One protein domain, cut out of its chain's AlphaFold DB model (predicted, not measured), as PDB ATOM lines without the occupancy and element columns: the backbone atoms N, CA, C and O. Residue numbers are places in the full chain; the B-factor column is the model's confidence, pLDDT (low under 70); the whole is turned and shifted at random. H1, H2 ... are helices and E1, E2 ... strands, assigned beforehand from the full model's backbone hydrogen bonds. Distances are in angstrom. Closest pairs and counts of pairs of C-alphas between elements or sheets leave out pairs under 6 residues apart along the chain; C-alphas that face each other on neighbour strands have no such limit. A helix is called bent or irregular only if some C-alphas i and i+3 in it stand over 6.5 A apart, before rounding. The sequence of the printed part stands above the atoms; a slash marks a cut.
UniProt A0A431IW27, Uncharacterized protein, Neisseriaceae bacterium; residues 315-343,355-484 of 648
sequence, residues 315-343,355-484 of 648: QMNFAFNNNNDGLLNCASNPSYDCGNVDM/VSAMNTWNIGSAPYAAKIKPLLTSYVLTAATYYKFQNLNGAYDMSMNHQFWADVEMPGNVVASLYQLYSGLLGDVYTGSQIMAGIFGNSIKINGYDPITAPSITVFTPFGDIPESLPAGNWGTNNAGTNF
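What this domain is: This is residues 315 to 343 and 355 to 484 of the 648 residues of an uncharacterized protein of Neisseriaceae bacterium (UniProt A0A431IW27). A head and a loose far end make an elongated outline: in the head, H5, H7, H8 and the short H1 pack on the long helix H4, with H6 on H7 and H8, and the small hairpin E1 E2 packs on H8 through E1. At the far end lie the hairpin E3 E4, little H2 beside E3, and H3 apart from both; the unnamed stretches 444 to 455 and 470 to 484 run between this end and the head. The printed part has 159 residues with eight named helices and four named strands, in the order H1 H2 H3 H4 H5 H6 E1 E2 H7 H8 E3 E4; the class is mostly helix, and both two-stranded sheets, E1 - E2 and E3 - E4, are antiparallel. It is only just compact, close to loose, with a radius of gyration of the C-alphas of 17.9 A, and spans 57 by 32 by 23 A.

How they stand to each other: H1, residues 315 to 320, only just touches the hub H4, residues 366 to 388, with 3 pairs of C-alphas within 8 A; the closest are those of Ala 319 and Lys 373, 5.6 A apart. H5, residues 393 to 399, touches H4 at a steep tilt of 47 degrees, opposite ways, the closest C-alphas being those of Thr 385 and Ala 395, 6.3 A apart. H7, residues 418 to 421, touches H4, the closest C-alphas being those of Thr 382 and Tyr 419, 6.4 A apart. H8, residues 432 to 443, touches residues 371 to 375 of H4, about perpendicular at 80 degrees; the closest C-alphas, of Lys 371 and Phe 440, are 6.0 A apart. H6, residues 402 to 406, only just touches H8, with 3 pairs of C-alphas within 8 A, the closest those of Phe 404 and Asn 442, 6.2 A apart. E1, residues 408 to 410, and E2, residues 414 to 416, form a hairpin, with N 410 and O 414 within hydrogen-bond range at 2.8 A. The closest C-alphas of E1 and H8 are those of Val 408 and Asn 442, 5.7 A apart. E3, residues 456 to 459, and E4, residues 466 to 469, form a hairpin, with N 457 and O 468 at 2.8 A, within hydrogen-bond range. The closest C-alphas of H2, residues 329 to 332, and E3 are those of Ala 331 and Ile 457, 5.0 A apart. H3, residues 355 to 360, is apart from H2 and H4, among others. Each O i to N i+4 pair is within hydrogen-bond range in H1, H5, H6 and H8, against 17 of 19 in H4 and 0 of 2 in H3, where 2 of 3 O i to N i+3 pairs are; H2 and H7 are too short for an O i to N i+4 pair.

Where its parts are: H1 begins at C-alpha 315, (8.695, 0.678, 90.186). H4 is 32.1 A long, from (7.474, 10.537, 76.764) to C-alpha 388, and only just irregular, with C-alphas 371 and 374 6.51 A apart. H8 is 16.5 A long and H5 10.1 A; E4, 10.1 A long, ends at (5.424, 18.467, 62.858).

The domain as a whole: The C-alphas of Gln 390 and Phe 463, 60.4 A apart, are the two farthest apart. Residues 344 to 354 are not printed, and C-alphas 343 and 355 are 11.6 A apart across the cut. The link from H8 to E3 is long. The mean pLDDT of the printed part is 72.0, and residues 323 to 343, 355 to 370 and 447 to 479 are under 70.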
ATOM      1  N   GLN A 315       7.754  -0.165  90.923       90.75
ATOM      2  CA  GLN A 315       8.695   0.678  90.186       90.75
ATOM      3  C   GLN A 315       9.321  -0.053  88.992       90.75
ATOM      4  O   GLN A 315       9.433   0.522  87.909       90.75
ATOM      5  N   MET A 316       9.718  -1.317  89.148       89.56
ATOM      6  CA  MET A 316      10.296  -2.080  88.041       89.56
ATOM      7  C   MET A 316       9.235  -2.536  87.042       89.56
ATOM      8  O   MET A 316       9.499  -2.515  85.843       89.56
ATOM      9  N   ASN A 317       8.015  -2.845  87.490       85.50
ATOM     10  CA  ASN A 317       6.889  -3.041  86.574       85.50
ATOM     11  C   ASN A 317       6.650  -1.783  85.727       85.50
ATOM     12  O   ASN A 317       6.491  -1.883  84.511       85.50
ATOM     13  N   PHE A 318       6.691  -0.596  86.335       82.50
ATOM     14  CA  PHE A 318       6.630   0.671  85.607       82.50
ATOM     15  C   PHE A 318       7.772   0.817  84.602       82.50
ATOM     16  O   PHE A 318       7.545   1.206  83.455       82.50
ATOM     17  N   ALA A 319       8.995   0.499  85.015       83.31
ATOM     18  CA  ALA A 319      10.168   0.643  84.172       83.31
ATOM     19  C   ALA A 319      10.140  -0.309  82.962       83.31
ATOM     20  O   ALA A 319      10.531   0.079  81.863       83.31
ATOM     21  N   PHE A 320       9.635  -1.531  83.135       81.69
ATOM     22  CA  PHE A 320       9.598  -2.562  82.095       81.69
ATOM     23  C   PHE A 320       8.488  -2.372  81.060       81.69
ATOM     24  O   PHE A 320       8.690  -2.705  79.886       81.69
ATOM     25  N   ASN A 321       7.343  -1.830  81.470       77.31
ATOM     26  CA  ASN A 321       6.192  -1.652  80.593       77.31
ATOM     27  C   ASN A 321       6.311  -0.400  79.717       77.31
ATOM     28  O   ASN A 321       6.938   0.590  80.105       77.31
ATOM     29  N   ASN A 322       5.711  -0.461  78.522       73.69
ATOM     30  CA  ASN A 322       5.487   0.737  77.720       73.69
ATOM     31  C   ASN A 322       4.369   1.542  78.373       73.69
ATOM     32  O   ASN A 322       3.268   1.024  78.561       73.69
ATOM     33  N   ASN A 323       4.643   2.800  78.679       63.72
ATOM     34  CA  ASN A 323       3.715   3.662  79.383       63.72
ATOM     35  C   ASN A 323       3.297   4.797  78.467       63.72
ATOM     36  O   ASN A 323       4.134   5.410  77.800       63.72
ATOM     37  N   ASN A 324       1.992   5.042  78.426       53.12
ATOM     38  CA  ASN A 324       1.415   6.021  77.527       53.12
ATOM     39  C   ASN A 324       1.667   7.445  78.040       53.12
ATOM     40  O   ASN A 324       1.484   7.696  79.226       53.12
ATOM     41  N   ASP A 325       2.087   8.353  77.162       48.69
ATOM     42  CA  ASP A 325       2.439   9.739  77.485       48.69
ATOM     43  C   ASP A 325       1.367  10.755  77.062       48.69
ATOM     44  O   ASP A 325       1.548  11.958  77.241       48.69
ATOM     45  N   GLY A 326       0.271  10.282  76.461       46.78
ATOM     46  CA  GLY A 326      -0.880  11.083  76.037       46.78
ATOM     47  C   GLY A 326      -0.639  11.998  74.827       46.78
ATOM     48  O   GLY A 326      -1.570  12.211  74.056       46.78
ATOM     49  N   LEU A 327       0.578  12.514  74.619       47.84
ATOM     50  CA  LEU A 327       0.883  13.504  73.579       47.84
ATOM     51  C   LEU A 327       1.513  12.897  72.312       47.84
ATOM     52  O   LEU A 327       1.064  13.214  71.211       47.84
ATOM     53  N   LEU A 328       2.531  12.034  72.425       48.12
ATOM     54  CA  LEU A 328       3.299  11.557  71.261       48.12
ATOM     55  C   LEU A 328       2.864  10.179  70.769       48.12
ATOM     56  O   LEU A 328       2.817   9.956  69.559       48.12
ATOM     57  N   ASN A 329       2.462   9.275  71.665       46.44
ATOM     58  CA  ASN A 329       1.972   7.952  71.259       46.44
ATOM     59  C   ASN A 329       0.700   8.019  70.402       46.44
ATOM     60  O   ASN A 329       0.500   7.173  69.527       46.44
ATOM     61  N   CYS A 330      -0.124   9.047  70.615       46.75
ATOM     62  CA  CYS A 330      -1.316   9.342  69.821       46.75
ATOM     63  C   CYS A 330      -1.007   9.817  68.396       46.75
ATOM     64  O   CYS A 330      -1.734   9.508  67.459       46.75
ATOM     65  N   ALA A 331       0.089  10.553  68.233       44.03
ATOM     66  CA  ALA A 331       0.533  11.124  66.968       44.03
ATOM     67  C   ALA A 331       1.221  10.098  66.051       44.03
ATOM     68  O   ALA A 331       1.109  10.164  64.827       44.03
ATOM     69  N   SER A 332       1.959   9.150  66.637       42.88
ATOM     70  CA  SER A 332       2.801   8.209  65.891       42.88
ATOM     71  C   SER A 332       2.131   6.880  65.539       42.88
ATOM     72  O   SER A 332       2.700   6.118  64.756       42.88
ATOM     73  N   ASN A 333       0.961   6.556  66.105       46.91
ATOM     74  CA  ASN A 333       0.294   5.283  65.843       46.91
ATOM     75  C   ASN A 333      -1.202   5.458  65.481       46.91
ATOM     76  O   ASN A 333      -2.028   5.688  66.365       46.91
ATOM     77  N   PRO A 334      -1.572   5.264  64.196       47.94
ATOM     78  CA  PRO A 334      -2.931   5.474  63.700       47.94
ATOM     79  C   PRO A 334      -3.973   4.465  64.214       47.94
ATOM     80  O   PRO A 334      -5.151   4.623  63.906       47.94
ATOM     81  N   SER A 335      -3.583   3.430  64.971       46.25
ATOM     82  CA  SER A 335      -4.538   2.523  65.627       46.25
ATOM     83  C   SER A 335      -5.057   3.026  66.979       46.25
ATOM     84  O   SER A 335      -5.969   2.407  67.522       46.25
ATOM     85  N   TYR A 336      -4.491   4.099  67.544       46.50
ATOM     86  CA  TYR A 336      -5.028   4.731  68.752       46.50
ATOM     87  C   TYR A 336      -6.011   5.842  68.366       46.50
ATOM     88  O   TYR A 336      -5.609   6.907  67.905       46.50
ATOM     89  N   ASP A 337      -7.307   5.601  68.567       42.47
ATOM     90  CA  ASP A 337      -8.321   6.660  68.544       42.47
ATOM     91  C   ASP A 337      -8.275   7.396  69.887       42.47
ATOM     92  O   ASP A 337      -8.890   6.981  70.872       42.47
ATOM     93  N   CYS A 338      -7.456   8.446  69.943       46.16
ATOM     94  CA  CYS A 338      -7.185   9.195  71.166       46.16
ATOM     95  C   CYS A 338      -8.306  10.151  71.590       46.16
ATOM     96  O   CYS A 338      -8.048  10.986  72.453       46.16
ATOM     97  N   GLY A 339      -9.495  10.049  70.973       37.47
ATOM     98  CA  GLY A 339     -10.739  10.743  71.312       37.47
ATOM     99  C   GLY A 339     -10.561  12.006  72.146       37.47
ATOM    100  O   GLY A 339     -10.494  11.899  73.361       37.47
ATOM    101  N   ASN A 340     -10.486  13.170  71.490       41.41
ATOM    102  CA  ASN A 340     -10.387  14.524  72.056       41.41
ATOM    103  C   ASN A 340     -10.773  14.620  73.544       41.41
ATOM    104  O   ASN A 340     -11.930  14.875  73.883       41.41
ATOM    105  N   VAL A 341      -9.801  14.416  74.433       38.06
ATOM    106  CA  VAL A 341     -10.040  14.519  75.872       38.06
ATOM    107  C   VAL A 341      -9.998  15.986  76.259       38.06
ATOM    108  O   VAL A 341      -8.932  16.602  76.267       38.06
ATOM    109  N   ASP A 342     -11.153  16.553  76.602       40.09
ATOM    110  CA  ASP A 342     -11.194  17.828  77.309       40.09
ATOM    111  C   ASP A 342     -10.886  17.578  78.788       40.09
ATOM    112  O   ASP A 342     -11.755  17.227  79.585       40.09
ATOM    113  N   MET A 343      -9.624  17.756  79.165       37.62
ATOM    114  CA  MET A 343      -9.137  17.560  80.535       37.62
ATOM    115  C   MET A 343      -9.683  18.605  81.539       37.62
ATOM    116  O   MET A 343      -9.313  18.575  82.714       37.62
ATOM    117  N   VAL A 355      -8.257   5.339  76.012       41.78
ATOM    118  CA  VAL A 355      -8.052   6.747  76.401       41.78
ATOM    119  C   VAL A 355      -8.252   6.967  77.905       41.78
ATOM    120  O   VAL A 355      -7.517   7.722  78.535       41.78
ATOM    121  N   SER A 356      -9.168   6.239  78.540       45.06
ATOM    122  CA  SER A 356      -9.277   6.190  80.003       45.06
ATOM    123  C   SER A 356      -8.028   5.565  80.645       45.06
ATOM    124  O   SER A 356      -7.595   6.015  81.708       45.06
ATOM    125  N   ALA A 357      -7.392   4.597  79.974       44.50
ATOM    126  CA  ALA A 357      -6.121   4.008  80.388       44.50
ATOM    127  C   ALA A 357      -4.903   4.925  80.133       44.50
ATOM    128  O   ALA A 357      -3.892   4.779  80.825       44.50
ATOM    129  N   MET A 358      -4.992   5.914  79.227       43.16
ATOM    130  CA  MET A 358      -3.967   6.963  79.038       43.16
ATOM    131  C   MET A 358      -3.764   7.829  80.284       43.16
ATOM    132  O   MET A 358      -2.721   8.452  80.440       43.16
ATOM    133  N   ASN A 359      -4.729   7.827  81.203       43.19
ATOM    134  CA  ASN A 359      -4.762   8.697  82.372       43.19
ATOM    135  C   ASN A 359      -3.981   8.142  83.588       43.19
ATOM    136  O   ASN A 359      -4.259   8.522  84.725       43.19
ATOM    137  N   THR A 360      -3.067   7.180  83.384       38.78
ATOM    138  CA  THR A 360      -2.567   6.311  84.479       38.78
ATOM    139  C   THR A 360      -1.065   6.168  84.609       38.78
ATOM    140  O   THR A 360      -0.597   5.475  85.511       38.78
ATOM    141  N   TRP A 361      -0.287   6.864  83.787       41.59
ATOM    142  CA  TRP A 361       1.160   6.758  83.856       41.59
ATOM    143  C   TRP A 361       1.781   8.141  83.904       41.59
ATOM    144  O   TRP A 361       1.649   8.875  82.941       41.59
ATOM    145  N   ASN A 362       2.440   8.472  85.021       43.91
ATOM    146  CA  ASN A 362       3.614   9.352  85.095       43.91
ATOM    147  C   ASN A 362       3.781  10.309  83.893       43.91
ATOM    148  O   ASN A 362       4.663  10.092  83.061       43.91
ATOM    149  N   ILE A 363       2.930  11.335  83.761       43.22
ATOM    150  CA  ILE A 363       2.971  12.227  82.588       43.22
ATOM    151  C   ILE A 363       4.010  13.330  82.821       43.22
ATOM    152  O   ILE A 363       3.683  14.504  82.984       43.22
ATOM    153  N   GLY A 364       5.281  12.926  82.826       46.97
ATOM    154  CA  GLY A 364       6.302  13.719  82.146       46.97
ATOM    155  C   GLY A 364       6.207  13.448  80.647       46.97
ATOM    156  O   GLY A 364       5.584  12.475  80.221       46.97
ATOM    157  N   SER A 365       6.815  14.294  79.820       51.09
ATOM    158  CA  SER A 365       6.857  14.039  78.372       51.09
ATOM    159  C   SER A 365       7.451  12.636  78.095       51.09
ATOM    160  O   SER A 365       8.465  12.294  78.710       51.09
ATOM    161  N   ALA A 366       6.881  11.825  77.185       55.19
ATOM    162  CA  ALA A 366       7.474  10.537  76.764       55.19
ATOM    163  C   ALA A 366       8.993  10.577  76.535       55.19
ATOM    164  O   ALA A 366       9.661   9.636  76.973       55.19
ATOM    165  N   PRO A 367       9.565  11.639  75.922       60.19
ATOM    166  CA  PRO A 367      11.005  11.761  75.749       60.19
ATOM    167  C   PRO A 367      11.769  11.668  77.073       60.19
ATOM    168  O   PRO A 367      12.823  11.038  77.145       60.19
ATOM    169  N   TYR A 368      11.234  12.250  78.150       67.62
ATOM    170  CA  TYR A 368      11.859  12.186  79.469       67.62
ATOM    171  C   TYR A 368      11.777  10.779  80.069       67.62
ATOM    172  O   TYR A 368      12.785  10.256  80.543       67.62
ATOM    173  N   ALA A 369      10.621  10.113  79.985       69.00
ATOM    174  CA  ALA A 369      10.477   8.733  80.454       69.00
ATOM    175  C   ALA A 369      11.371   7.757  79.664       69.00
ATOM    176  O   ALA A 369      12.016   6.892  80.263       69.00
ATOM    177  N   ALA A 370      11.465   7.924  78.341       69.75
ATOM    178  CA  ALA A 370      12.370   7.163  77.480       69.75
ATOM    179  C   ALA A 370      13.849   7.441  77.800       69.75
ATOM    180  O   ALA A 370      14.703   6.571  77.667       69.75
ATOM    181  N   LYS A 371      14.176   8.636  78.295       75.19
ATOM    182  CA  LYS A 371      15.525   8.936  78.777       75.19
ATOM    183  C   LYS A 371      15.829   8.302  80.131       75.19
ATOM    184  O   LYS A 371      16.909   7.745  80.318       75.19
ATOM    185  N   ILE A 372      14.905   8.392  81.082       77.12
ATOM    186  CA  ILE A 372      15.151   8.026  82.484       77.12
ATOM    187  C   ILE A 372      15.004   6.526  82.750       77.12
ATOM    188  O   ILE A 372      15.782   5.966  83.525       77.12
ATOM    189  N   LYS A 373      14.059   5.830  82.108       84.00
ATOM    190  CA  LYS A 373      13.845   4.395  82.357       84.00
ATOM    191  C   LYS A 373      15.078   3.520  82.075       84.00
ATOM    192  O   LYS A 373      15.366   2.687  82.937       84.00
ATOM    193  N   PRO A 374      15.832   3.675  80.966       85.38
ATOM    194  CA  PRO A 374      17.059   2.911  80.724       85.38
ATOM    195  C   PRO A 374      18.098   3.131  81.807       85.38
ATOM    196  O   PRO A 374      18.690   2.173  82.301       85.38
ATOM    197  N   LEU A 375      18.258   4.383  82.229       87.81
ATOM    198  CA  LEU A 375      19.194   4.768  83.271       87.81
ATOM    199  C   LEU A 375      18.859   4.043  84.581       87.81
ATOM    200  O   LEU A 375      19.646   3.216  85.042       87.81
ATOM    201  N   LEU A 376      17.665   4.262  85.136       89.81
ATOM    202  CA  LEU A 376      17.281   3.691  86.435       89.81
ATOM    203  C   LEU A 376      17.221   2.157  86.404       89.81
ATOM    204  O   LEU A 376      17.712   1.499  87.321       89.81
ATOM    205  N   THR A 377      16.671   1.578  85.331       90.50
ATOM    206  CA  THR A 377      16.565   0.117  85.168       90.50
ATOM    207  C   THR A 377      17.940  -0.533  85.123       90.50
ATOM    208  O   THR A 377      18.181  -1.534  85.799       90.50
ATOM    209  N   SER A 378      18.857   0.037  84.337       92.19
ATOM    210  CA  SER A 378      20.210  -0.496  84.196       92.19
ATOM    211  C   SER A 378      20.994  -0.426  85.506       92.19
ATOM    212  O   SER A 378      21.762  -1.341  85.809       92.19
ATOM    213  N   TYR A 379      20.759   0.603  86.325       94.06
ATOM    214  CA  TYR A 379      21.409   0.743  87.624       94.06
ATOM    215  C   TYR A 379      20.924  -0.330  88.613       94.06
ATOM    216  O   TYR A 379      21.744  -1.012  89.233       94.06
ATOM    217  N   VAL A 380      19.605  -0.570  88.678       94.50
ATOM    218  CA  VAL A 380      19.002  -1.661  89.472       94.50
ATOM    219  C   VAL A 380      19.578  -3.019  89.067       94.50
ATOM    220  O   VAL A 380      20.025  -3.789  89.921       94.50
ATOM    221  N   LEU A 381      19.600  -3.313  87.764       93.44
ATOM    222  CA  LEU A 381      20.087  -4.593  87.248       93.44
ATOM    223  C   LEU A 381      21.594  -4.769  87.458       93.44
ATOM    224  O   LEU A 381      22.028  -5.869  87.800       93.44
ATOM    225  N   THR A 382      22.390  -3.706  87.326       94.12
ATOM    226  CA  THR A 382      23.834  -3.755  87.609       94.12
ATOM    227  C   THR A 382      24.084  -4.018  89.092       94.12
ATOM    228  O   THR A 382      24.870  -4.903  89.424       94.12
ATOM    229  N   ALA A 383      23.389  -3.324  89.999       94.31
ATOM    230  CA  ALA A 383      23.528  -3.553  91.437       94.31
ATOM    231  C   ALA A 383      23.137  -4.993  91.821       94.31
ATOM    232  O   ALA A 383      23.885  -5.675  92.530       94.31
ATOM    233  N   ALA A 384      22.011  -5.493  91.301       92.69
ATOM    234  CA  ALA A 384      21.587  -6.878  91.493       92.69
ATOM    235  C   ALA A 384      22.626  -7.872  90.946       92.69
ATOM    236  O   ALA A 384      23.011  -8.811  91.646       92.69
ATOM    237  N   THR A 385      23.138  -7.642  89.735       91.50
ATOM    238  CA  THR A 385      24.137  -8.508  89.090       91.50
ATOM    239  C   THR A 385      25.453  -8.534  89.853       91.50
ATOM    240  O   THR A 385      25.990  -9.607  90.132       91.50
ATOM    241  N   TYR A 386      25.942  -7.372  90.275       90.88
ATOM    242  CA  TYR A 386      27.184  -7.255  91.025       90.88
ATOM    243  C   TYR A 386      27.105  -7.974  92.377       90.88
ATOM    244  O   TYR A 386      27.973  -8.787  92.702       90.88
ATOM    245  N   TYR A 387      26.041  -7.741  93.150       90.56
ATOM    246  CA  TYR A 387      25.963  -8.242  94.521       90.56
ATOM    247  C   TYR A 387      25.288  -9.610  94.653       90.56
ATOM    248  O   TYR A 387      25.787 -10.458  95.388       90.56
ATOM    249  N   LYS A 388      24.181  -9.892  93.968       88.44
ATOM    250  CA  LYS A 388      23.505 -11.197  94.105       88.44
ATOM    251  C   LYS A 388      24.074 -12.251  93.168       88.44
ATOM    252  O   LYS A 388      24.139 -13.415  93.553       88.44
ATOM    253  N   PHE A 389      24.547 -11.838  91.995       85.88
ATOM    254  CA  PHE A 389      25.052 -12.741  90.959       85.88
ATOM    255  C   PHE A 389      26.574 -12.651  90.754       85.88
ATOM    256  O   PHE A 389      27.088 -13.140  89.753       85.88
ATOM    257  N   GLN A 390      27.299 -12.061  91.715       83.31
ATOM    258  CA  GLN A 390      28.770 -12.011  91.766       83.31
ATOM    259  C   GLN A 390      29.434 -11.388  90.525       83.31
ATOM    260  O   GLN A 390      30.542 -11.773  90.156       83.31
ATOM    261  N   ASN A 391      28.766 -10.428  89.880       81.31
ATOM    262  CA  ASN A 391      29.262  -9.729  88.692       81.31
ATOM    263  C   ASN A 391      29.655 -10.666  87.531       81.31
ATOM    264  O   ASN A 391      30.569 -10.368  86.765       81.31
ATOM    265  N   LEU A 392      29.002 -11.826  87.411       81.00
ATOM    266  CA  LEU A 392      29.263 -12.762  86.321       81.00
ATOM    267  C   LEU A 392      28.811 -12.146  84.991       81.00
ATOM    268  O   LEU A 392      27.639 -11.808  84.850       81.00
ATOM    269  N   ASN A 393      29.694 -12.075  83.988       78.00
ATOM    270  CA  ASN A 393      29.337 -11.569  82.650       78.00
ATOM    271  C   ASN A 393      28.089 -12.268  82.081       78.00
ATOM    272  O   ASN A 393      27.189 -11.614  81.567       78.00
ATOM    273  N   GLY A 394      27.973 -13.588  82.277       81.62
ATOM    274  CA  GLY A 394      26.792 -14.339  81.850       81.62
ATOM    275  C   GLY A 394      25.487 -13.903  82.533       81.62
ATOM    276  O   GLY A 394      24.423 -14.059  81.950       81.62
ATOM    277  N   ALA A 395      25.538 -13.331  83.741       84.56
ATOM    278  CA  ALA A 395      24.356 -12.784  84.411       84.56
ATOM    279  C   ALA A 395      23.910 -11.442  83.806       84.56
ATOM    280  O   ALA A 395      22.706 -11.183  83.735       84.56
ATOM    281  N   TYR A 396      24.840 -10.631  83.288       86.88
ATOM    282  CA  TYR A 396      24.480  -9.461  82.483       86.88
ATOM    283  C   TYR A 396      23.795  -9.883  81.181       86.88
ATOM    284  O   TYR A 396      22.719  -9.379  80.887       86.88
ATOM    285  N   ASP A 397      24.322 -10.882  80.470       84.69
ATOM    286  CA  ASP A 397      23.703 -11.388  79.231       84.69
ATOM    287  C   ASP A 397      22.318 -12.025  79.448       84.69
ATOM    288  O   ASP A 397      21.479 -12.040  78.547       84.69
ATOM    289  N   MET A 398      22.056 -12.553  80.646       83.81
ATOM    290  CA  MET A 398      20.742 -13.091  81.018       83.81
ATOM    291  C   MET A 398      19.745 -12.017  81.472       83.81
ATOM    292  O   MET A 398      18.542 -12.278  81.461       83.81
ATOM    293  N   SER A 399      20.216 -10.837  81.889       87.44
ATOM    294  CA  SER A 399      19.370  -9.758  82.416       87.44
ATOM    295  C   SER A 399      19.158  -8.624  81.415       87.44
ATOM    296  O   SER A 399      18.069  -8.050  81.367       87.44
ATOM    297  N   MET A 400      20.152  -8.320  80.584       90.31
ATOM    298  CA  MET A 400      20.174  -7.190  79.661       90.31
ATOM    299  C   MET A 400      20.597  -7.605  78.253       90.31
ATOM    300  O   MET A 400      21.311  -8.585  78.064       90.31
ATOM    301  N   ASN A 401      20.165  -6.843  77.244       88.62
ATOM    302  CA  ASN A 401      20.705  -6.998  75.896       88.62
ATOM    303  C   ASN A 401      22.225  -6.748  75.930       88.62
ATOM    304  O   ASN A 401      22.664  -5.754  76.508       88.62
ATOM    305  N   HIS A 402      23.021  -7.626  75.310       87.00
ATOM    306  CA  HIS A 402      24.484  -7.510  75.319       87.00
ATOM    307  C   HIS A 402      24.976  -6.149  74.818       87.00
ATOM    308  O   HIS A 402      25.776  -5.495  75.482       87.00
ATOM    309  N   GLN A 403      24.419  -5.677  73.698       85.25
ATOM    310  CA  GLN A 403      24.782  -4.383  73.118       85.25
ATOM    311  C   GLN A 403      24.439  -3.229  74.062       85.25
ATOM    312  O   GLN A 403      25.153  -2.233  74.106       85.25
ATOM    313  N   PHE A 404      23.379  -3.365  74.863       89.69
ATOM    314  CA  PHE A 404      23.022  -2.343  75.842       89.69
ATOM    315  C   PHE A 404      24.051  -2.227  76.961       89.69
ATOM    316  O   PHE A 404      24.431  -1.120  77.344       89.69
ATOM    317  N   TRP A 405      24.456  -3.371  77.521       90.38
ATOM    318  CA  TRP A 405      25.238  -3.375  78.748       90.38
ATOM    319  C   TRP A 405      26.746  -3.323  78.506       90.38
ATOM    320  O   TRP A 405      27.448  -2.869  79.404       90.38
ATOM    321  N   ALA A 406      27.244  -3.773  77.349       91.69
ATOM    322  CA  ALA A 406      28.678  -3.896  77.066       91.69
ATOM    323  C   ALA A 406      29.227  -2.847  76.082       91.69
ATOM    324  O   ALA A 406      30.412  -2.526  76.163       91.69
ATOM    325  N   ASP A 407      28.384  -2.291  75.202       91.69
ATOM    326  CA  ASP A 407      28.822  -1.453  74.075       91.69
ATOM    327  C   ASP A 407      28.499   0.045  74.269       91.69
ATOM    328  O   ASP A 407      28.121   0.747  73.328       91.69
ATOM    329  N   VAL A 408      28.633   0.571  75.494       92.56
ATOM    330  CA  VAL A 408      28.342   1.985  75.778       92.56
ATOM    331  C   VAL A 408      29.486   2.868  75.276       92.56
ATOM    332  O   VAL A 408      30.591   2.855  75.818       92.56
ATOM    333  N   GLU A 409      29.219   3.657  74.237       92.56
ATOM    334  CA  GLU A 409      30.182   4.614  73.684       92.56
ATOM    335  C   GLU A 409      30.355   5.836  74.594       92.56
ATOM    336  O   GLU A 409      29.402   6.558  74.895       92.56
ATOM    337  N   MET A 410      31.602   6.099  74.977       92.56
ATOM    338  CA  MET A 410      32.009   7.201  75.839       92.56
ATOM    339  C   MET A 410      32.986   8.146  75.116       92.56
ATOM    340  O   MET A 410      33.654   7.747  74.151       92.56
ATOM    341  N   PRO A 411      33.122   9.408  75.574       90.06
ATOM    342  CA  PRO A 411      34.091  10.348  75.018       90.06
ATOM    343  C   PRO A 411      35.508   9.761  74.923       90.06
ATOM    344  O   PRO A 411      35.965   9.051  75.823       90.06
ATOM    345  N   GLY A 412      36.208  10.087  73.832       89.38
ATOM    346  CA  GLY A 412      37.547   9.560  73.545       89.38
ATOM    347  C   GLY A 412      37.564   8.211  72.817       89.38
ATOM    348  O   GLY A 412      38.602   7.556  72.815       89.38
ATOM    349  N   ASN A 413      36.452   7.810  72.183       88.88
ATOM    350  CA  ASN A 413      36.285   6.518  71.497       88.88
ATOM    351  C   ASN A 413      36.477   5.311  72.430       88.88
ATOM    352  O   ASN A 413      36.984   4.267  72.020       88.88
ATOM    353  N   VAL A 414      36.093   5.466  73.698       93.31
ATOM    354  CA  VAL A 414      36.112   4.382  74.680       93.31
ATOM    355  C   VAL A 414      34.778   3.652  74.607       93.31
ATOM    356  O   VAL A 414      33.727   4.287  74.619       93.31
ATOM    357  N   VAL A 415      34.820   2.325  74.542       94.00
ATOM    358  CA  VAL A 415      33.637   1.471  74.688       94.00
ATOM    359  C   VAL A 415      33.673   0.881  76.090       94.00
ATOM    360  O   VAL A 415      34.667   0.265  76.481       94.00
ATOM    361  N   ALA A 416      32.618   1.127  76.856       94.31
ATOM    362  CA  ALA A 416      32.507   0.753  78.253       94.31
ATOM    363  C   ALA A 416      31.288  -0.139  78.484       94.31
ATOM    364  O   ALA A 416      30.234   0.037  77.878       94.31
ATOM    365  N   SER A 417      31.411  -1.042  79.447       94.25
ATOM    366  CA  SER A 417      30.257  -1.726  80.017       94.25
ATOM    367  C   SER A 417      29.608  -0.904  81.132       94.25
ATOM    368  O   SER A 417      30.277  -0.132  81.824       94.25
ATOM    369  N   LEU A 418      28.322  -1.138  81.389       93.38
ATOM    370  CA  LEU A 418      27.596  -0.561  82.522       93.38
ATOM    371  C   LEU A 418      28.296  -0.851  83.851       93.38
ATOM    372  O   LEU A 418      28.401   0.036  84.688       93.38
ATOM    373  N   TYR A 419      28.851  -2.054  84.030       92.56
ATOM    374  CA  TYR A 419      29.652  -2.374  85.212       92.56
ATOM    375  C   TYR A 419      30.849  -1.423  85.375       92.56
ATOM    376  O   TYR A 419      31.097  -0.930  86.476       92.56
ATOM    377  N   GLN A 420      31.584  -1.140  84.297       92.88
ATOM    378  CA  GLN A 420      32.730  -0.230  84.351       92.88
ATOM    379  C   GLN A 420      32.303   1.208  84.655       92.88
ATOM    380  O   GLN A 420      32.962   1.872  85.451       92.88
ATOM    381  N   LEU A 421      31.188   1.666  84.076       92.44
ATOM    382  CA  LEU A 421      30.635   3.003  84.324       92.44
ATOM    383  C   LEU A 421      30.084   3.157  85.748       92.44
ATOM    384  O   LEU A 421      30.252   4.202  86.368       92.44
ATOM    385  N   TYR A 422      29.472   2.109  86.300       92.19
ATOM    386  CA  TYR A 422      28.933   2.097  87.661       92.19
ATOM    387  C   TYR A 422      29.948   1.675  88.731       92.19
ATOM    388  O   TYR A 422      29.564   1.528  89.891       92.19
ATOM    389  N   SER A 423      31.227   1.493  88.405       89.25
ATOM    390  CA  SER A 423      32.312   1.173  89.352       89.25
ATOM    391  C   SER A 423      33.458   2.180  89.232       89.25
ATOM    392  O   SER A 423      33.419   3.053  88.368       89.25
ATOM    393  N   GLY A 424      34.494   2.070  90.066       83.81
ATOM    394  CA  GLY A 424      35.689   2.921  89.951       83.81
ATOM    395  C   GLY A 424      36.640   2.526  88.821       83.81
ATOM    396  O   GLY A 424      37.782   2.958  88.814       83.81
ATOM    397  N   LEU A 425      36.211   1.670  87.883       87.81
ATOM    398  CA  LEU A 425      37.002   1.380  86.685       87.81
ATOM    399  C   LEU A 425      36.938   2.531  85.678       87.81
ATOM    400  O   LEU A 425      37.950   2.848  85.064       87.81
ATOM    401  N   LEU A 426      35.744   3.102  85.474       88.25
ATOM    402  CA  LEU A 426      35.515   4.257  84.598       88.25
ATOM    403  C   LEU A 426      34.542   5.293  85.191       88.25
ATOM    404  O   LEU A 426      34.426   6.390  84.645       88.25
ATOM    405  N   GLY A 427      33.831   4.986  86.281       84.12
ATOM    406  CA  GLY A 427      32.844   5.889  86.887       84.12
ATOM    407  C   GLY A 427      33.431   7.122  87.584       84.12
ATOM    408  O   GLY A 427      32.695   8.060  87.886       84.12
ATOM    409  N   ASP A 428      34.739   7.133  87.845       81.31
ATOM    410  CA  ASP A 428      35.513   8.280  88.337       81.31
ATOM    411  C   ASP A 428      36.214   9.059  87.207       81.31
ATOM    412  O   ASP A 428      36.672  10.181  87.420       81.31
ATOM    413  N   VAL A 429      36.270   8.492  85.996       84.88
ATOM    414  CA  VAL A 429      36.853   9.120  84.799       84.88
ATOM    415  C   VAL A 429      35.851  10.052  84.117       84.88
ATOM    416  O   VAL A 429      36.226  11.118  83.627       84.88
ATOM    417  N   TYR A 430      34.582   9.645  84.070       83.88
ATOM    418  CA  TYR A 430      33.515  10.368  83.383       83.88
ATOM    419  C   TYR A 430      32.588  11.084  84.360       83.88
ATOM    420  O   TYR A 430      32.325  10.616  85.465       83.88
ATOM    421  N   THR A 431      32.037  12.219  83.931       80.06
ATOM    422  CA  THR A 431      31.018  12.914  84.718       80.06
ATOM    423  C   THR A 431      29.681  12.177  84.689       80.06
ATOM    424  O   THR A 431      29.399  11.415  83.761       80.06
ATOM    425  N   GLY A 432      28.802  12.450  85.657       80.19
ATOM    426  CA  GLY A 432      27.473  11.838  85.681       80.19
ATOM    427  C   GLY A 432      26.652  12.128  84.425       80.19
ATOM    428  O   GLY A 432      26.007  11.230  83.894       80.19
ATOM    429  N   SER A 433      26.734  13.342  83.881       79.69
ATOM    430  CA  SER A 433      26.084  13.724  82.624       79.69
ATOM    431  C   SER A 433      26.677  13.002  81.419       79.69
ATOM    432  O   SER A 433      25.926  12.636  80.520       79.69
ATOM    433  N   GLN A 434      27.993  12.760  81.391       85.19
ATOM    434  CA  GLN A 434      28.616  11.945  80.342       85.19
ATOM    435  C   GLN A 434      28.151  10.491  80.430       85.19
ATOM    436  O   GLN A 434      27.796   9.915  79.406       85.19
ATOM    437  N   ILE A 435      28.102   9.919  81.637       87.88
ATOM    438  CA  ILE A 435      27.605   8.558  81.877       87.88
ATOM    439  C   ILE A 435      26.139   8.450  81.449       87.88
ATOM    440  O   ILE A 435      25.795   7.581  80.650       87.88
ATOM    441  N   MET A 436      25.279   9.373  81.896       86.44
ATOM    442  CA  MET A 436      23.871   9.401  81.493       86.44
ATOM    443  C   MET A 436      23.703   9.536  79.978       86.44
ATOM    444  O   MET A 436      22.895   8.825  79.384       86.44
ATOM    445  N   ALA A 437      24.457  10.441  79.346       84.19
ATOM    446  CA  ALA A 437      24.398  10.646  77.904       84.19
ATOM    447  C   ALA A 437      24.858   9.404  77.129       84.19
ATOM    448  O   ALA A 437      24.221   9.054  76.140       84.19
ATOM    449  N   GLY A 438      25.911   8.722  77.591       88.25
ATOM    450  CA  GLY A 438      26.393   7.475  76.997       88.25
ATOM    451  C   GLY A 438      25.352   6.361  77.082       88.25
ATOM    452  O   GLY A 438      25.006   5.763  76.066       88.25
ATOM    453  N   ILE A 439      24.783   6.121  78.267       89.12
ATOM    454  CA  ILE A 439      23.783   5.060  78.475       89.12
ATOM    455  C   ILE A 439      22.515   5.327  77.659       89.12
ATOM    456  O   ILE A 439      22.025   4.428  76.976       89.12
ATOM    457  N   PHE A 440      22.003   6.562  77.679       84.50
ATOM    458  CA  PHE A 440      20.842   6.936  76.869       84.50
ATOM    459  C   PHE A 440      21.144   6.871  75.364       84.50
ATOM    460  O   PHE A 440      20.365   6.329  74.582       84.50
ATOM    461  N   GLY A 441      22.305   7.374  74.944       83.50
ATOM    462  CA  GLY A 441      22.768   7.283  73.560       83.50
ATOM    463  C   GLY A 441      22.940   5.840  73.085       83.50
ATOM    464  O   GLY A 441      22.799   5.564  71.895       83.50
ATOM    465  N   ASN A 442      23.198   4.904  74.000       87.50
ATOM    466  CA  ASN A 442      23.241   3.485  73.690       87.50
ATOM    467  C   ASN A 442      21.840   2.853  73.630       87.50
ATOM    468  O   ASN A 442      21.575   2.053  72.736       87.50
ATOM    469  N   SER A 443      20.906   3.240  74.511       83.62
ATOM    470  CA  SER A 443      19.543   2.682  74.496       83.62
ATOM    471  C   SER A 443      18.804   2.964  73.189       83.62
ATOM    472  O   SER A 443      18.119   2.084  72.678       83.62
ATOM    473  N   ILE A 444      18.992   4.147  72.596       77.19
ATOM    474  CA  ILE A 444      18.369   4.516  71.311       77.19
ATOM    475  C   ILE A 444      18.897   3.704  70.114       77.19
ATOM    476  O   ILE A 444      18.236   3.638  69.081       77.19
ATOM    477  N   LYS A 445      20.070   3.062  70.231       77.00
ATOM    478  CA  LYS A 445      20.630   2.185  69.184       77.00
ATOM    479  C   LYS A 445      20.022   0.782  69.210       77.00
ATOM    480  O   LYS A 445      20.195   0.017  68.263       77.00
ATOM    481  N   ILE A 446      19.318   0.429  70.282       77.88
ATOM    482  CA  ILE A 446      18.671  -0.871  70.424       77.88
ATOM    483  C   ILE A 446      17.358  -0.817  69.653       77.88
ATOM    484  O   ILE A 446      16.443  -0.074  70.010       77.88
ATOM    485  N   ASN A 447      17.297  -1.586  68.560       65.19
ATOM    486  CA  ASN A 447      16.188  -1.607  67.606       65.19
ATOM    487  C   ASN A 447      14.811  -1.514  68.290       65.19
ATOM    488  O   ASN A 447      14.397  -2.439  68.986       65.19
ATOM    489  N   GLY A 448      14.087  -0.420  68.033       60.03
ATOM    490  CA  GLY A 448      12.708  -0.233  68.492       60.03
ATOM    491  C   GLY A 448      12.545   0.401  69.875       60.03
ATOM    492  O   GLY A 448      11.404   0.498  70.330       60.03
ATOM    493  N   TYR A 449      13.635   0.841  70.528       65.81
ATOM    494  CA  TYR A 449      13.521   1.618  71.762       65.81
ATOM    495  C   TYR A 449      12.859   2.973  71.514       65.81
ATOM    496  O   TYR A 449      11.869   3.264  72.161       65.81
ATOM    497  N   ASP A 450      13.339   3.756  70.546       64.25
ATOM    498  CA  ASP A 450      12.762   5.060  70.209       64.25
ATOM    499  C   ASP A 450      12.939   5.360  68.708       64.25
ATOM    500  O   ASP A 450      14.072   5.329  68.214       64.25
ATOM    501  N   PRO A 451      11.864   5.573  67.929       58.44
ATOM    502  CA  PRO A 451      11.995   5.890  66.514       58.44
ATOM    503  C   PRO A 451      12.447   7.343  66.290       58.44
ATOM    504  O   PRO A 451      11.854   8.287  66.795       58.44
ATOM    505  N   ILE A 452      13.439   7.532  65.409       63.91
ATOM    506  CA  ILE A 452      13.988   8.851  65.001       63.91
ATOM    507  C   ILE A 452      13.005   9.638  64.092       63.91
ATOM    508  O   ILE A 452      13.295  10.730  63.598       63.91
ATOM    509  N   THR A 453      11.826   9.081  63.806       63.03
ATOM    510  CA  THR A 453      10.846   9.689  62.901       63.03
ATOM    511  C   THR A 453      10.161  10.878  63.558       63.03
ATOM    512  O   THR A 453       9.594  10.728  64.631       63.03
ATOM    513  N   ALA A 454      10.157  12.021  62.871       64.81
ATOM    514  CA  ALA A 454       9.387  13.209  63.229       64.81
ATOM    515  C   ALA A 454       7.887  12.873  63.392       64.81
ATOM    516  O   ALA A 454       7.237  12.559  62.388       64.81
ATOM    517  N   PRO A 455       7.321  12.906  64.613       61.81
ATOM    518  CA  PRO A 455       5.895  12.694  64.816       61.81
ATOM    519  C   PRO A 455       5.103  13.948  64.416       61.81
ATOM    520  O   PRO A 455       5.560  15.084  64.585       61.81
ATOM    521  N   SER A 456       3.892  13.726  63.911       62.59
ATOM    522  CA  SER A 456       2.914  14.783  63.645       62.59
ATOM    523  C   SER A 456       1.929  14.854  64.802       62.59
ATOM    524  O   SER A 456       1.099  13.961  64.943       62.59
ATOM    525  N   ILE A 457       2.009  15.897  65.623       60.12
ATOM    526  CA  ILE A 457       1.084  16.114  66.738       60.12
ATOM    527  C   ILE A 457      -0.033  17.072  66.321       60.12
ATOM    528  O   ILE A 457       0.154  17.926  65.456       60.12
ATOM    529  N   THR A 458      -1.187  16.967  66.972       54.47
ATOM    530  CA  THR A 458      -2.237  17.986  66.893       54.47
ATOM    531  C   THR A 458      -2.328  18.669  68.245       54.47
ATOM    532  O   THR A 458      -2.591  18.021  69.256       54.47
ATOM    533  N   VAL A 459      -2.100  19.979  68.266       53.47
ATOM    534  CA  VAL A 459      -2.292  20.807  69.454       53.47
ATOM    535  C   VAL A 459      -3.732  21.308  69.447       53.47
ATOM    536  O   VAL A 459      -4.133  22.043  68.544       53.47
ATOM    537  N   PHE A 460      -4.521  20.926  70.447       49.00
ATOM    538  CA  PHE A 460      -5.905  21.373  70.560       49.00
ATOM    539  C   PHE A 460      -5.936  22.764  71.181       49.00
ATOM    540  O   PHE A 460      -5.283  23.028  72.192       49.00
ATOM    541  N   THR A 461      -6.687  23.679  70.578       46.84
ATOM    542  CA  THR A 461      -6.852  25.032  71.113       46.84
ATOM    543  C   THR A 461      -8.321  25.445  71.056       46.84
ATOM    544  O   THR A 461      -9.058  24.971  70.190       46.84
ATOM    545  N   PRO A 462      -8.773  26.393  71.898       40.22
ATOM    546  CA  PRO A 462     -10.111  26.975  71.763       40.22
ATOM    547  C   PRO A 462     -10.341  27.692  70.425       40.22
ATOM    548  O   PRO A 462     -11.475  28.031  70.097       40.22
ATOM    549  N   PHE A 463      -9.270  27.957  69.673       48.72
ATOM    550  CA  PHE A 463      -9.293  28.609  68.366       48.72
ATOM    551  C   PHE A 463      -9.245  27.602  67.204       48.72
ATOM    552  O   PHE A 463      -9.224  28.018  66.046       48.72
ATOM    553  N   GLY A 464      -9.253  26.298  67.505       46.78
ATOM    554  CA  GLY A 464      -9.160  25.200  66.546       46.78
ATOM    555  C   GLY A 464      -7.894  24.359  66.714       46.78
ATOM    556  O   GLY A 464      -6.951  24.742  67.409       46.78
ATOM    557  N   ASP A 465      -7.899  23.200  66.067       59.25
ATOM    558  CA  ASP A 465      -6.806  22.229  66.082       59.25
ATOM    559  C   ASP A 465      -5.635  22.728  65.224       59.25
ATOM    560  O   ASP A 465      -5.823  23.098  64.062       59.25
ATOM    561  N   ILE A 466      -4.422  22.735  65.783       59.88
ATOM    562  CA  ILE A 466      -3.196  23.159  65.097       59.88
ATOM    563  C   ILE A 466      -2.313  21.925  64.866       59.88
ATOM    564  O   ILE A 466      -1.756  21.391  65.828       59.88
ATOM    565  N   PRO A 467      -2.170  21.446  63.618       64.81
ATOM    566  CA  PRO A 467      -1.219  20.390  63.292       64.81
ATOM    567  C   PRO A 467       0.216  20.919  63.379       64.81
ATOM    568  O   PRO A 467       0.543  21.920  62.747       64.81
ATOM    569  N   GLU A 468       1.081  20.215  64.102       63.97
ATOM    570  CA  GLU A 468       2.504  20.524  64.243       63.97
ATOM    571  C   GLU A 468       3.345  19.297  63.876       63.97
ATOM    572  O   GLU A 468       3.039  18.167  64.258       63.97
ATOM    573  N   SER A 469       4.434  19.512  63.138       66.75
ATOM    574  CA  SER A 469       5.424  18.467  62.858       66.75
ATOM    575  C   SER A 469       6.670  18.749  63.678       66.75
ATOM    576  O   SER A 469       7.316  19.785  63.509       66.75
ATOM    577  N   LEU A 470       6.991  17.836  64.592       66.38
ATOM    578  CA  LEU A 470       8.178  17.969  65.425       66.38
ATOM    579  C   LEU A 470       9.445  17.680  64.597       66.38
ATOM    580  O   LEU A 470       9.387  16.908  63.639       66.38
ATOM    581  N   PRO A 471      10.606  18.283  64.920       65.38
ATOM    582  CA  PRO A 471      11.850  17.987  64.211       65.38
ATOM    583  C   PRO A 471      12.235  16.497  64.313       65.38
ATOM    584  O   PRO A 471      11.687  15.735  65.102       65.38
ATOM    585  N   ALA A 472      13.192  16.030  63.512       67.19
ATOM    586  CA  ALA A 472      13.728  14.683  63.722       67.19
ATOM    587  C   ALA A 472      14.430  14.616  65.093       67.19
ATOM    588  O   ALA A 472      15.221  15.501  65.427       67.19
ATOM    589  N   GLY A 473      14.140  13.579  65.879       66.75
ATOM    590  CA  GLY A 473      14.604  13.467  67.259       66.75
ATOM    591  C   GLY A 473      14.199  12.145  67.903       66.75
ATOM    592  O   GLY A 473      13.427  11.383  67.329       66.75
ATOM    593  N   ASN A 474      14.755  11.880  69.085       66.62
ATOM    594  CA  ASN A 474      14.362  10.761  69.940       66.62
ATOM    595  C   ASN A 474      13.164  11.227  70.779       66.62
ATOM    596  O   ASN A 474      13.331  12.019  71.712       66.62
ATOM    597  N   TRP A 475      11.960  10.831  70.368       60.50
ATOM    598  CA  TRP A 475      10.692  11.348  70.889       60.50
ATOM    599  C   TRP A 475      10.061  10.458  71.964       60.50
ATOM    600  O   TRP A 475       9.061  10.822  72.570       60.50
ATOM    601  N   GLY A 476      10.642   9.302  72.243       60.72
ATOM    602  CA  GLY A 476      10.205   8.372  73.270       60.72
ATOM    603  C   GLY A 476       8.861   7.705  72.992       60.72
ATOM    604  O   GLY A 476       8.183   7.338  73.951       60.72
ATOM    605  N   THR A 477       8.457   7.511  71.726       58.75
ATOM    606  CA  THR A 477       7.146   6.895  71.387       58.75
ATOM    607  C   THR A 477       7.041   5.421  71.819       58.75
ATOM    608  O   THR A 477       6.014   4.759  71.671       58.75
ATOM    609  N   ASN A 478       8.139   4.848  72.298       66.44
ATOM    610  CA  ASN A 478       8.144   3.644  73.102       66.44
ATOM    611  C   ASN A 478       9.112   3.891  74.261       66.44
ATOM    612  O   ASN A 478      10.239   4.327  74.070       66.44
ATOM    613  N   ASN A 479       8.673   3.649  75.488       68.69
ATOM    614  CA  ASN A 479       9.521   3.790  76.670       68.69
ATOM    615  C   ASN A 479       9.604   2.477  77.458       68.69
ATOM    616  O   ASN A 479       9.988   2.474  78.627       68.69
ATOM    617  N   ALA A 480       9.253   1.349  76.838       75.62
ATOM    618  CA  ALA A 480       9.297   0.045  77.479       75.62
ATOM    619  C   ALA A 480      10.730  -0.382  77.801       75.62
ATOM    620  O   ALA A 480      11.560  -0.567  76.907       75.62
ATOM    621  N   GLY A 481      11.003  -0.635  79.082       75.19
ATOM    622  CA  GLY A 481      12.279  -1.197  79.511       75.19
ATOM    623  C   GLY A 481      12.583  -2.562  78.893       75.19
ATOM    624  O   GLY A 481      13.740  -2.892  78.645       75.19
ATOM    625  N   THR A 482      11.537  -3.327  78.562       78.56
ATOM    626  CA  THR A 482      11.614  -4.646  77.902       78.56
ATOM    627  C   THR A 482      12.370  -4.665  76.572       78.56
ATOM    628  O   THR A 482      12.776  -5.741  76.142       78.56
ATOM    629  N   ASN A 483      12.602  -3.514  75.939       79.12
ATOM    630  CA  ASN A 483      13.354  -3.420  74.687       79.12
ATOM    631  C   ASN A 483      14.877  -3.537  74.874       79.12
ATOM    632  O   ASN A 483      15.558  -4.031  73.979       79.12
ATOM    633  N   PHE A 484      15.423  -3.102  76.015       84.50
ATOM    634  CA  PHE A 484      16.871  -3.139  76.291       84.50
ATOM    635  C   PHE A 484      17.262  -4.160  77.370       84.50
ATOM    636  O   PHE A 484      18.450  -4.403  77.603       84.50
TER     637      PHE A 484